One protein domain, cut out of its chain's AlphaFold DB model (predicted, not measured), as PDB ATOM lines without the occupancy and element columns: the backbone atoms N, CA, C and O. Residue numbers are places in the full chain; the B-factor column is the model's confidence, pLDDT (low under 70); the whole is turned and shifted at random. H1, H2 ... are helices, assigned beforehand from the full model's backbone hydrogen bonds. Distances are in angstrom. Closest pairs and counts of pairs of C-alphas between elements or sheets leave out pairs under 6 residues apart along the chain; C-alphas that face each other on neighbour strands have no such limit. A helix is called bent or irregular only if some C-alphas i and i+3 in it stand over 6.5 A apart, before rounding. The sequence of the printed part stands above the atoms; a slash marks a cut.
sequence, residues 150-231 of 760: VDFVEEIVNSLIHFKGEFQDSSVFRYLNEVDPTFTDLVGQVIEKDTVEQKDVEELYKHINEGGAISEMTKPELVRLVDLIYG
ATOM      1  N   VAL A 150      51.685  -4.243  37.060       60.84
ATOM      2  CA  VAL A 150      50.700  -3.537  37.891       60.84
ATOM      3  C   VAL A 150      50.191  -2.274  37.191       60.84
ATOM      4  O   VAL A 150      49.002  -1.987  37.237       60.84
ATOM      5  N   ASP A 151      51.051  -1.553  36.483       63.56
ATOM      6  CA  ASP A 151      50.680  -0.263  35.899       63.56
ATOM      7  C   ASP A 151      49.811  -0.425  34.634       63.56
ATOM      8  O   ASP A 151      49.063   0.478  34.274       63.56
ATOM      9  N   PHE A 152      49.804  -1.618  34.027       65.56
ATOM     10  CA  PHE A 152      49.028  -1.934  32.823       65.56
ATOM     11  C   PHE A 152      47.582  -2.374  33.099       65.56
ATOM     12  O   PHE A 152      46.813  -2.562  32.160       65.56
ATOM     13  N   VAL A 153      47.172  -2.559  34.360       71.94
ATOM     14  CA  VAL A 153      45.824  -3.068  34.692       71.94
ATOM     15  C   VAL A 153      44.727  -2.134  34.194       71.94
ATOM     16  O   VAL A 153      43.751  -2.592  33.600       71.94
ATOM     17  N   GLU A 154      44.889  -0.827  34.402       70.19
ATOM     18  CA  GLU A 154      43.920   0.165  33.932       70.19
ATOM     19  C   GLU A 154      43.896   0.240  32.401       70.19
ATOM     20  O   GLU A 154      42.824   0.348  31.814       70.19
ATOM     21  N   GLU A 155      45.045   0.100  31.738       70.88
ATOM     22  CA  GLU A 155      45.149   0.097  30.273       70.88
ATOM     23  C   GLU A 155      44.510  -1.150  29.644       70.88
ATOM     24  O   GLU A 155      43.766  -1.044  28.669       70.88
ATOM     25  N   ILE A 156      44.714  -2.326  30.247       75.56
ATOM     26  CA  ILE A 156      44.055  -3.578  29.849       75.56
ATOM     27  C   ILE A 156      42.538  -3.430  29.978       75.56
ATOM     28  O   ILE A 156      41.804  -3.736  29.039       75.56
ATOM     29  N   VAL A 157      42.056  -2.923  31.113       74.56
ATOM     30  CA  VAL A 157      40.621  -2.727  31.343       74.56
ATOM     31  C   VAL A 157      40.052  -1.695  30.364       74.56
ATOM     32  O   VAL A 157      39.039  -1.964  29.722       74.56
ATOM     33  N   ASN A 158      40.722  -0.559  30.164       71.44
ATOM     34  CA  ASN A 158      40.278   0.489  29.243       71.44
ATOM     35  C   ASN A 158      40.245   0.017  27.781       71.44
ATOM     36  O   ASN A 158      39.274   0.306  27.077       71.44
ATOM     37  N   SER A 159      41.245  -0.756  27.343       74.38
ATOM     38  CA  SER A 159      41.275  -1.324  25.988       74.38
ATOM     39  C   SER A 159      40.111  -2.289  25.743       74.38
ATOM     40  O   SER A 159      39.513  -2.276  24.669       74.38
ATOM     41  N   LEU A 160      39.724  -3.079  26.749       72.25
ATOM     42  CA  LEU A 160      38.654  -4.070  26.634       72.25
ATOM     43  C   LEU A 160      37.247  -3.487  26.846       72.25
ATOM     44  O   LEU A 160      36.295  -3.982  26.240       72.25
ATOM     45  N   ILE A 161      37.098  -2.404  27.621       70.06
ATOM     46  CA  ILE A 161      35.816  -1.696  27.809       70.06
ATOM     47  C   ILE A 161      35.231  -1.230  26.466       70.06
ATOM     48  O   ILE A 161      34.012  -1.257  26.274       70.06
ATOM     49  N   HIS A 162      36.078  -0.827  25.514       66.94
ATOM     50  CA  HIS A 162      35.631  -0.379  24.192       66.94
ATOM     51  C   HIS A 162      34.935  -1.481  23.375       66.94
ATOM     52  O   HIS A 162      34.066  -1.165  22.560       66.94
ATOM     53  N   PHE A 163      35.224  -2.760  23.641       64.69
ATOM     54  CA  PHE A 163      34.653  -3.896  22.905       64.69
ATOM     55  C   PHE A 163      33.262  -4.345  23.401       64.69
ATOM     56  O   PHE A 163      32.636  -5.197  22.768       64.69
ATOM     57  N   LYS A 164      32.724  -3.759  24.488       65.94
ATOM     58  CA  LYS A 164      31.408  -4.107  25.076       65.94
ATOM     59  C   LYS A 164      31.193  -5.635  25.148       65.94
ATOM     60  O   LYS A 164      32.117  -6.355  25.489       65.94
ATOM     61  N   GLY A 165      29.992  -6.145  24.838       61.38
ATOM     62  CA  GLY A 165      29.615  -7.565  24.945       61.38
ATOM     63  C   GLY A 165      30.331  -8.542  23.997       61.38
ATOM     64  O   GLY A 165      30.016  -9.727  24.034       61.38
ATOM     65  N   GLU A 166      31.277  -8.074  23.175       71.94
ATOM     66  CA  GLU A 166      32.101  -8.891  22.266       71.94
ATOM     67  C   GLU A 166      33.584  -8.932  22.697       71.94
ATOM     68  O   GLU A 166      34.451  -9.356  21.937       71.94
ATOM     69  N   PHE A 167      33.904  -8.541  23.941       72.88
ATOM     70  CA  PHE A 167      35.280  -8.517  24.465       72.88
ATOM     71  C   PHE A 167      36.031  -9.859  24.352       72.88
ATOM     72  O   PHE A 167      37.257  -9.869  24.270       72.88
ATOM     73  N   GLN A 168      35.308 -10.983  24.286       75.12
ATOM     74  CA  GLN A 168      35.870 -12.332  24.129       75.12
ATOM     75  C   GLN A 168      36.600 -12.543  22.788       75.12
ATOM     76  O   GLN A 168      37.452 -13.430  22.683       75.12
ATOM     77  N   ASP A 169      36.296 -11.730  21.771       69.69
ATOM     78  CA  ASP A 169      36.931 -11.805  20.454       69.69
ATOM     79  C   ASP A 169      38.176 -10.920  20.313       69.69
ATOM     80  O   ASP A 169      38.912 -11.057  19.331       69.69
ATOM     81  N   SER A 170      38.465 -10.076  21.309       79.19
ATOM     82  CA  SER A 170      39.662  -9.232  21.327       79.19
ATOM     83  C   SER A 170      40.945 -10.072  21.369       79.19
ATOM     84  O   SER A 170      41.065 -11.041  22.126       79.19
ATOM     85  N   SER A 171      41.940  -9.673  20.572       75.69
ATOM     86  CA  SER A 171      43.277 -10.277  20.560       75.69
ATOM     87  C   SER A 171      43.967 -10.169  21.924       75.69
ATOM     88  O   SER A 171      44.624 -11.119  22.350       75.69
ATOM     89  N   VAL A 172      43.736  -9.064  22.643       79.44
ATOM     90  CA  VAL A 172      44.219  -8.833  24.014       79.44
ATOM     91  C   VAL A 172      43.586  -9.834  24.982       79.44
ATOM     92  O   VAL A 172      44.293 -10.466  25.761       79.44
ATOM     93  N   PHE A 173      42.268 -10.048  24.896       81.00
ATOM     94  CA  PHE A 173      41.557 -10.986  25.773       81.00
ATOM     95  C   PHE A 173      41.978 -12.441  25.530       81.00
ATOM     96  O   PHE A 173      42.181 -13.198  26.478       81.00
ATOM     97  N   ARG A 174      42.171 -12.839  24.264       80.94
ATOM     98  CA  ARG A 174      42.665 -14.183  23.918       80.94
ATOM     99  C   ARG A 174      44.083 -14.419  24.424       80.94
ATOM    100  O   ARG A 174      44.342 -15.477  24.987       80.94
ATOM    101  N   TYR A 175      44.968 -13.436  24.268       82.00
ATOM    102  CA  TYR A 175      46.339 -13.535  24.759       82.00
ATOM    103  C   TYR A 175      46.402 -13.580  26.292       82.00
ATOM    104  O   TYR A 175      47.102 -14.419  26.852       82.00
ATOM    105  N   LEU A 176      45.606 -12.760  26.986       81.38
ATOM    106  CA  LEU A 176      45.491 -12.825  28.446       81.38
ATOM    107  C   LEU A 176      44.960 -14.182  28.919       81.38
ATOM    108  O   LEU A 176      45.493 -14.728  29.879       81.38
ATOM    109  N   ASN A 177      43.990 -14.775  28.217       82.75
ATOM    110  CA  ASN A 177      43.473 -16.103  28.555       82.75
ATOM    111  C   ASN A 177      44.520 -17.217  28.373       82.75
ATOM    112  O   ASN A 177      44.489 -18.223  29.078       82.75
ATOM    113  N   GLU A 178      45.444 -17.061  27.420       80.06
ATOM    114  CA  GLU A 178      46.564 -17.991  27.232       80.06
ATOM    115  C   GLU A 178      47.600 -17.887  28.359       80.06
ATOM    116  O   GLU A 178      48.174 -18.904  28.751       80.06
ATOM    117  N   VAL A 179      47.830 -16.678  28.882       79.44
ATOM    118  CA  VAL A 179      48.849 -16.402  29.907       79.44
ATOM    119  C   VAL A 179      48.317 -16.645  31.323       79.44
ATOM    120  O   VAL A 179      48.956 -17.335  32.116       79.44
ATOM    121  N   ASP A 180      47.141 -16.109  31.648       81.81
ATOM    122  CA  ASP A 180      46.508 -16.222  32.961       81.81
ATOM    123  C   ASP A 180      44.970 -16.264  32.838       81.81
ATOM    124  O   ASP A 180      44.287 -15.228  32.842       81.81
ATOM    125  N   PRO A 181      44.389 -17.476  32.764       81.38
ATOM    126  CA  PRO A 181      42.940 -17.657  32.719       81.38
ATOM    127  C   PRO A 181      42.236 -17.090  33.957       81.38
ATOM    128  O   PRO A 181      41.122 -16.582  33.862       81.38
ATOM    129  N   THR A 182      42.883 -17.148  35.128       80.12
ATOM    130  CA  THR A 182      42.271 -16.708  36.388       80.12
ATOM    131  C   THR A 182      42.142 -15.195  36.474       80.12
ATOM    132  O   THR A 182      41.109 -14.697  36.923       80.12
ATOM    133  N   PHE A 183      43.139 -14.458  35.989       81.75
ATOM    134  CA  PHE A 183      43.042 -13.011  35.844       81.75
ATOM    135  C   PHE A 183      42.044 -12.615  34.754       81.75
ATOM    136  O   PHE A 183      41.265 -11.683  34.937       81.75
ATOM    137  N   THR A 184      42.015 -13.354  33.644       80.94
ATOM    138  CA  THR A 184      41.109 -13.082  32.520       80.94
ATOM    139  C   THR A 184      39.637 -13.227  32.917       80.94
ATOM    140  O   THR A 184      38.817 -12.379  32.564       80.94
ATOM    141  N   ASP A 185      39.309 -14.233  33.732       81.06
ATOM    142  CA  ASP A 185      37.966 -14.409  34.294       81.06
ATOM    143  C   ASP A 185      37.565 -13.251  35.224       81.06
ATOM    144  O   ASP A 185      36.403 -12.835  35.234       81.06
ATOM    145  N   LEU A 186      38.511 -12.709  36.003       80.50
ATOM    146  CA  LEU A 186      38.269 -11.541  36.856       80.50
ATOM    147  C   LEU A 186      38.044 -10.282  36.013       80.50
ATOM    148  O   LEU A 186      37.075  -9.569  36.245       80.50
ATOM    149  N   VAL A 187      38.872 -10.044  34.992       80.12
ATOM    150  CA  VAL A 187      38.705  -8.923  34.053       80.12
ATOM    151  C   VAL A 187      37.351  -9.005  33.340       80.12
ATOM    152  O   VAL A 187      36.647  -8.000  33.256       80.12
ATOM    153  N   GLY A 188      36.927 -10.200  32.919       78.19
ATOM    154  CA  GLY A 188      35.593 -10.429  32.356       78.19
ATOM    155  C   GLY A 188      34.464 -10.062  33.327       78.19
ATOM    156  O   GLY A 188      33.532  -9.359  32.945       78.19
ATOM    157  N   GLN A 189      34.576 -10.446  34.604       77.88
ATOM    158  CA  GLN A 189      33.599 -10.075  35.641       77.88
ATOM    159  C   GLN A 189      33.550  -8.567  35.919       77.88
ATOM    160  O   GLN A 189      32.494  -8.059  36.301       77.88
ATOM    161  N   VAL A 190      34.666  -7.851  35.752       77.12
ATOM    162  CA  VAL A 190      34.715  -6.388  35.892       77.12
ATOM    163  C   VAL A 190      34.065  -5.697  34.691       77.12
ATOM    164  O   VAL A 190      33.306  -4.751  34.883       77.12
ATOM    165  N   ILE A 191      34.299  -6.190  33.471       74.31
ATOM    166  CA  ILE A 191      33.737  -5.619  32.232       74.31
ATOM    167  C   ILE A 191      32.230  -5.886  32.110       74.31
ATOM    168  O   ILE A 191      31.497  -5.041  31.601       74.31
ATOM    169  N   GLU A 192      31.738  -7.033  32.589       74.06
ATOM    170  CA  GLU A 192      30.305  -7.365  32.564       74.06
ATOM    171  C   GLU A 192      29.453  -6.515  33.529       74.06
ATOM    172  O   GLU A 192      28.224  -6.498  33.412       74.06
ATOM    173  N   LYS A 193      30.063  -5.797  34.484       70.19
ATOM    174  CA  LYS A 193      29.346  -4.892  35.395       70.19
ATOM    175  C   LYS A 193      29.155  -3.513  34.754       70.19
ATOM    176  O   LYS A 193      30.116  -2.863  34.365       70.19
ATOM    177  N   ASP A 194      27.916  -3.007  34.763       55.44
ATOM    178  CA  ASP A 194      27.553  -1.680  34.219       55.44
ATOM    179  C   ASP A 194      28.310  -0.499  34.868       55.44
ATOM    180  O   ASP A 194      28.403   0.583  34.286       55.44
ATOM    181  N   THR A 195      28.834  -0.675  36.086       59.16
ATOM    182  CA  THR A 195      29.641   0.326  36.798       59.16
ATOM    183  C   THR A 195      30.820  -0.348  37.493       59.16
ATOM    184  O   THR A 195      30.605  -1.157  38.396       59.16
ATOM    185  N   VAL A 196      32.045   0.014  37.108       61.06
ATOM    186  CA  VAL A 196      33.285  -0.468  37.738       61.06
ATOM    187  C   VAL A 196      33.458   0.215  39.102       61.06
ATOM    188  O   VAL A 196      33.632   1.434  39.170       61.06
ATOM    189  N   GLU A 197      33.382  -0.537  40.206       69.50
ATOM    190  CA  GLU A 197      33.677  -0.006  41.544       69.50
ATOM    191  C   GLU A 197      35.188  -0.072  41.835       69.50
ATOM    192  O   GLU A 197      35.871  -0.999  41.410       69.50
ATOM    193  N   GLN A 198      35.727   0.857  42.641       63.53
ATOM    194  CA  GLN A 198      37.152   0.841  43.043       63.53
ATOM    195  C   GLN A 198      37.584  -0.491  43.685       63.53
ATOM    196  O   GLN A 198      38.731  -0.900  43.547       63.53
ATOM    197  N   LYS A 199      36.654  -1.198  44.337       69.62
ATOM    198  CA  LYS A 199      36.905  -2.519  44.932       69.62
ATOM    199  C   LYS A 199      37.187  -3.607  43.898       69.62
ATOM    200  O   LYS A 199      37.969  -4.504  44.181       69.62
ATOM    201  N   ASP A 200      36.563  -3.528  42.725       67.00
ATOM    202  CA  ASP A 200      36.747  -4.511  41.654       67.00
ATOM    203  C   ASP A 200      38.161  -4.397  41.058       67.00
ATOM    204  O   ASP A 200      38.831  -5.393  40.793       67.00
ATOM    205  N   VAL A 201      38.657  -3.164  40.944       68.88
ATOM    206  CA  VAL A 201      40.026  -2.866  40.507       68.88
ATOM    207  C   VAL A 201      41.050  -3.255  41.590       68.88
ATOM    208  O   VAL A 201      42.098  -3.821  41.280       68.88
ATOM    209  N   GLU A 202      40.735  -3.051  42.875       74.88
ATOM    210  CA  GLU A 202      41.564  -3.523  43.998       74.88
ATOM    211  C   GLU A 202      41.728  -5.057  44.021       74.88
ATOM    212  O   GLU A 202      42.792  -5.553  44.400       74.88
ATOM    213  N   GLU A 203      40.715  -5.825  43.601       74.75
ATOM    214  CA  GLU A 203      40.799  -7.290  43.497       74.75
ATOM    215  C   GLU A 203      41.739  -7.746  42.368       74.75
ATOM    216  O   GLU A 203      42.523  -8.678  42.574       74.75
ATOM    217  N   LEU A 204      41.748  -7.042  41.229       74.75
ATOM    218  CA  LEU A 204      42.711  -7.267  40.140       74.75
ATOM    219  C   LEU A 204      44.147  -6.971  40.595       74.75
ATOM    220  O   LEU A 204      45.050  -7.793  40.410       74.75
ATOM    221  N   TYR A 205      44.352  -5.844  41.282       75.19
ATOM    222  CA  TYR A 205      45.653  -5.489  41.854       75.19
ATOM    223  C   TYR A 205      46.131  -6.489  42.901       75.19
ATOM    224  O   TYR A 205      47.324  -6.790  42.989       75.19
ATOM    225  N   LYS A 206      45.217  -7.022  43.712       79.19
ATOM    226  CA  LYS A 206      45.546  -8.035  44.710       79.19
ATOM    227  C   LYS A 206      46.013  -9.335  44.057       79.19
ATOM    228  O   LYS A 206      47.005  -9.894  44.513       79.19
ATOM    229  N   HIS A 207      45.366  -9.773  42.976       76.44
ATOM    230  CA  HIS A 207      45.754 -10.985  42.254       76.44
ATOM    231  C   HIS A 207      47.168 -10.886  41.656       76.44
ATOM    232  O   HIS A 207      47.960 -11.821  41.770       76.44
ATOM    233  N   ILE A 208      47.528  -9.723  41.105       70.69
ATOM    234  CA  ILE A 208      48.877  -9.475  40.571       70.69
ATOM    235  C   ILE A 208      49.914  -9.418  41.700       70.69
ATOM    236  O   ILE A 208      50.976 -10.029  41.597       70.69
ATOM    237  N   ASN A 209      49.602  -8.750  42.814       72.75
ATOM    238  CA  ASN A 209      50.516  -8.634  43.956       72.75
ATOM    239  C   ASN A 209      50.713  -9.948  44.736       72.75
ATOM    240  O   ASN A 209      51.707 -10.096  45.447       72.75
ATOM    241  N   GLU A 210      49.786 -10.902  44.628       74.50
ATOM    242  CA  GLU A 210      49.883 -12.229  45.255       74.50
ATOM    243  C   GLU A 210      50.753 -13.223  44.460       74.50
ATOM    244  O   GLU A 210      50.982 -14.336  44.937       74.50
ATOM    245  N   GLY A 211      51.302 -12.814  43.306       63.12
ATOM    246  CA  GLY A 211      52.211 -13.632  42.498       63.12
ATOM    247  C   GLY A 211      51.519 -14.452  41.405       63.12
ATOM    248  O   GLY A 211      51.924 -15.583  41.149       63.12
ATOM    249  N   GLY A 212      50.445 -13.927  40.798       65.56
ATOM    250  CA  GLY A 212      49.789 -14.544  39.633       65.56
ATOM    251  C   GLY A 212      50.708 -14.624  38.405       65.56
ATOM    252  O   GLY A 212      51.732 -13.939  38.350       65.56
ATOM    253  N   ALA A 213      50.350 -15.427  37.397       68.62
ATOM    254  CA  ALA A 213      51.204 -15.683  36.228       68.62
ATOM    255  C   ALA A 213      51.532 -14.400  35.438       68.62
ATOM    256  O   ALA A 213      52.617 -14.276  34.875       68.62
ATOM    257  N   ILE A 214      50.652 -13.395  35.493       68.62
ATOM    258  CA  ILE A 214      50.885 -12.057  34.923       68.62
ATOM    259  C   ILE A 214      52.018 -11.291  35.618       68.62
ATOM    260  O   ILE A 214      52.737 -10.529  34.975       68.62
ATOM    261  N   SER A 215      52.226 -11.505  36.918       68.31
ATOM    262  CA  SER A 215      53.330 -10.868  37.652       68.31
ATOM    263  C   SER A 215      54.703 -11.448  37.287       68.31
ATOM    264  O   SER A 215      55.721 -10.787  37.485       68.31
ATOM    265  N   GLU A 216      54.728 -12.662  36.725       68.69
ATOM    266  CA  GLU A 216      55.940 -13.376  36.310       68.69
ATOM    267  C   GLU A 216      56.193 -13.303  34.791       68.69
ATOM    268  O   GLU A 216      57.125 -13.948  34.304       68.69
ATOM    269  N   MET A 217      55.408 -12.516  34.040       67.06
ATOM    270  CA  MET A 217      55.579 -12.376  32.591       67.06
ATOM    271  C   MET A 217      57.001 -11.943  32.239       67.06
ATOM    272  O   MET A 217      57.569 -10.993  32.789       67.06
ATOM    273  N   THR A 218      57.593 -12.647  31.282       72.44
ATOM    274  CA  THR A 218      58.919 -12.312  30.779       72.44
ATOM    275  C   THR A 218      58.865 -11.007  29.976       72.44
ATOM    276  O   THR A 218      57.846 -10.668  29.378       72.44
ATOM    277  N   LYS A 219      59.980 -10.261  29.913       63.53
ATOM    278  CA  LYS A 219      60.071  -9.024  29.109       63.53
ATOM    279  C   LYS A 219      59.494  -9.147  27.680       63.53
ATOM    280  O   LYS A 219      58.768  -8.239  27.295       63.53
ATOM    281  N   PRO A 220      59.742 -10.219  26.898       69.88
ATOM    282  CA  PRO A 220      59.136 -10.358  25.569       69.88
ATOM    283  C   PRO A 220      57.616 -10.599  25.593       69.88
ATOM    284  O   PRO A 220      56.926 -10.165  24.678       69.88
ATOM    285  N   GLU A 221      57.075 -11.249  26.624       71.19
ATOM    286  CA  GLU A 221      55.624 -11.426  26.783       71.19
ATOM    287  C   GLU A 221      54.939 -10.106  27.156       71.19
ATOM    288  O   GLU A 221      53.866  -9.804  26.642       71.19
ATOM    289  N   LEU A 222      55.584  -9.283  27.991       70.88
ATOM    290  CA  LEU A 222      55.132  -7.921  28.300       70.88
ATOM    291  C   LEU A 222      55.150  -7.024  27.060       70.88
ATOM    292  O   LEU A 222      54.178  -6.320  26.815       70.88
ATOM    293  N   VAL A 223      56.210  -7.090  26.249       69.00
ATOM    294  CA  VAL A 223      56.278  -6.362  24.971       69.00
ATOM    295  C   VAL A 223      55.153  -6.812  24.043       69.00
ATOM    296  O   VAL A 223      54.445  -5.970  23.517       69.00
ATOM    297  N   ARG A 224      54.895  -8.120  23.934       72.00
ATOM    298  CA  ARG A 224      53.790  -8.646  23.122       72.00
ATOM    299  C   ARG A 224      52.412  -8.207  23.630       72.00
ATOM    300  O   ARG A 224      51.525  -7.948  22.823       72.00
ATOM    301  N   LEU A 225      52.218  -8.126  24.947       73.75
ATOM    302  CA  LEU A 225      50.988  -7.604  25.549       73.75
ATOM    303  C   LEU A 225      50.799  -6.121  25.214       73.75
ATOM    304  O   LEU A 225      49.717  -5.728  24.791       73.75
ATOM    305  N   VAL A 226      51.856  -5.320  25.362       67.94
ATOM    306  CA  VAL A 226      51.875  -3.891  25.014       67.94
ATOM    307  C   VAL A 226      51.608  -3.715  23.519       67.94
ATOM    308  O   VAL A 226      50.739  -2.943  23.138       67.94
ATOM    309  N   ASP A 227      52.247  -4.503  22.665       71.81
ATOM    310  CA  ASP A 227      52.025  -4.495  21.221       71.81
ATOM    311  C   ASP A 227      50.579  -4.849  20.849       71.81
ATOM    312  O   ASP A 227      50.025  -4.272  19.919       71.81
ATOM    313  N   LEU A 228      49.928  -5.749  21.590       73.31
ATOM    314  CA  LEU A 228      48.514  -6.077  21.391       73.31
ATOM    315  C   LEU A 228      47.565  -4.987  21.911       73.31
ATOM    316  O   LEU A 228      46.534  -4.753  21.286       73.31
ATOM    317  N   ILE A 229      47.901  -4.321  23.023       68.00
ATOM    318  CA  ILE A 229      47.117  -3.211  23.597       68.00
ATOM    319  C   ILE A 229      47.219  -1.960  22.712       68.00
ATOM    320  O   ILE A 229      46.220  -1.278  22.492       68.00
ATOM    321  N   TYR A 230      48.407  -1.684  22.172       64.75
ATOM    322  CA  TYR A 230      48.722  -0.485  21.389       64.75
ATOM    323  C   TYR A 230      48.776  -0.720  19.867       64.75
ATOM    324  O   TYR A 230      49.037   0.215  19.113       64.75
ATOM    325  N   GLY A 231      48.522  -1.947  19.395       55.16
ATOM    326  CA  GLY A 231      48.403  -2.285  17.970       55.16
ATOM    327  C   GLY A 231      49.715  -2.353  17.174       55.16
ATOM    328  O   GLY A 231      49.689  -2.199  15.956       55.16
TER     329      GLY A 231
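What this domain is: This is residues 150 to 231 of the 760 residues of the protein "DEKNAAC102335" of Brettanomyces naardenensis (UniProt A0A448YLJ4). Four helices, H5, H4, H3 and H7, stand side by side in a curved wall, each running opposite ways to the next, and H1 crosses its hollow side near the middle. H2 lies near one end of H1, and the short H6 follows H5. The printed part has 82 residues with seven named helices, H1 to H7 in order, and no named strand: all helix. It is compact, with a radius of gyration of the C-alphas of 11.8 A and spans of 34 by 28 by 19 A.

How they stand to each other: Begin at H5, residues 198 to 209; it makes a helical hairpin with H4, residues 181 to 191, at a shallow tilt of 14 degrees, and the closest C-alphas, of Val 190 and Asp 200, are 6.4 A apart. H4 makes another with H3, residues 171 to 179, at a steep tilt of 39 degrees, closest at C-alphas 177 and 184, 5.5 A. H7, residues 219 to 230, touches H3 with residues 225 to 229 alone, closest at C-alphas 172 and 228, 5.7 A. H1, residues 153 to 161, touches H4 at a steep tilt of 61 degrees, closest at C-alphas 161 and 191, 6.3 A. H2, residues 164 to 169, is close but not clearly touching H1, closest at C-alphas 160 and 167, 6.0 A. H6, residues 213 to 216, only just touches H5, with 3 pairs of C-alphas within 8 A, only at the corner, closest at C-alphas 208 and 215, 5.5 A. Every O i to N i+4 pair is within hydrogen-bond range in H1, H3, H4, H5 and H7; H2 has 0 of 2, with 2 of 3 O i to N i+3 pairs, and H6 is too short.

Where its parts are: Find C-alpha 153 at (45.824, -3.068, 34.692), where H1 begins, 12.2 A long. H2, 10.5 A, is irregular: C-alphas 165 and 168 are 7.9 A apart. H3 spans 12.5 A, H4 15.2 A, H5 16.4 A and H6 5.3 A. H7, 16.2 A, ends at C-alpha 230, (48.722, -0.485, 21.389).

The domain as a whole: The C-alphas farthest apart, of Asp 194 and Pro 220, are 33.9 A apart. The printed part has no cut and no long link. Mean pLDDT of the printed part is 72.1; 30 residues are under 70, among them 194 to 201 and 211 to 217.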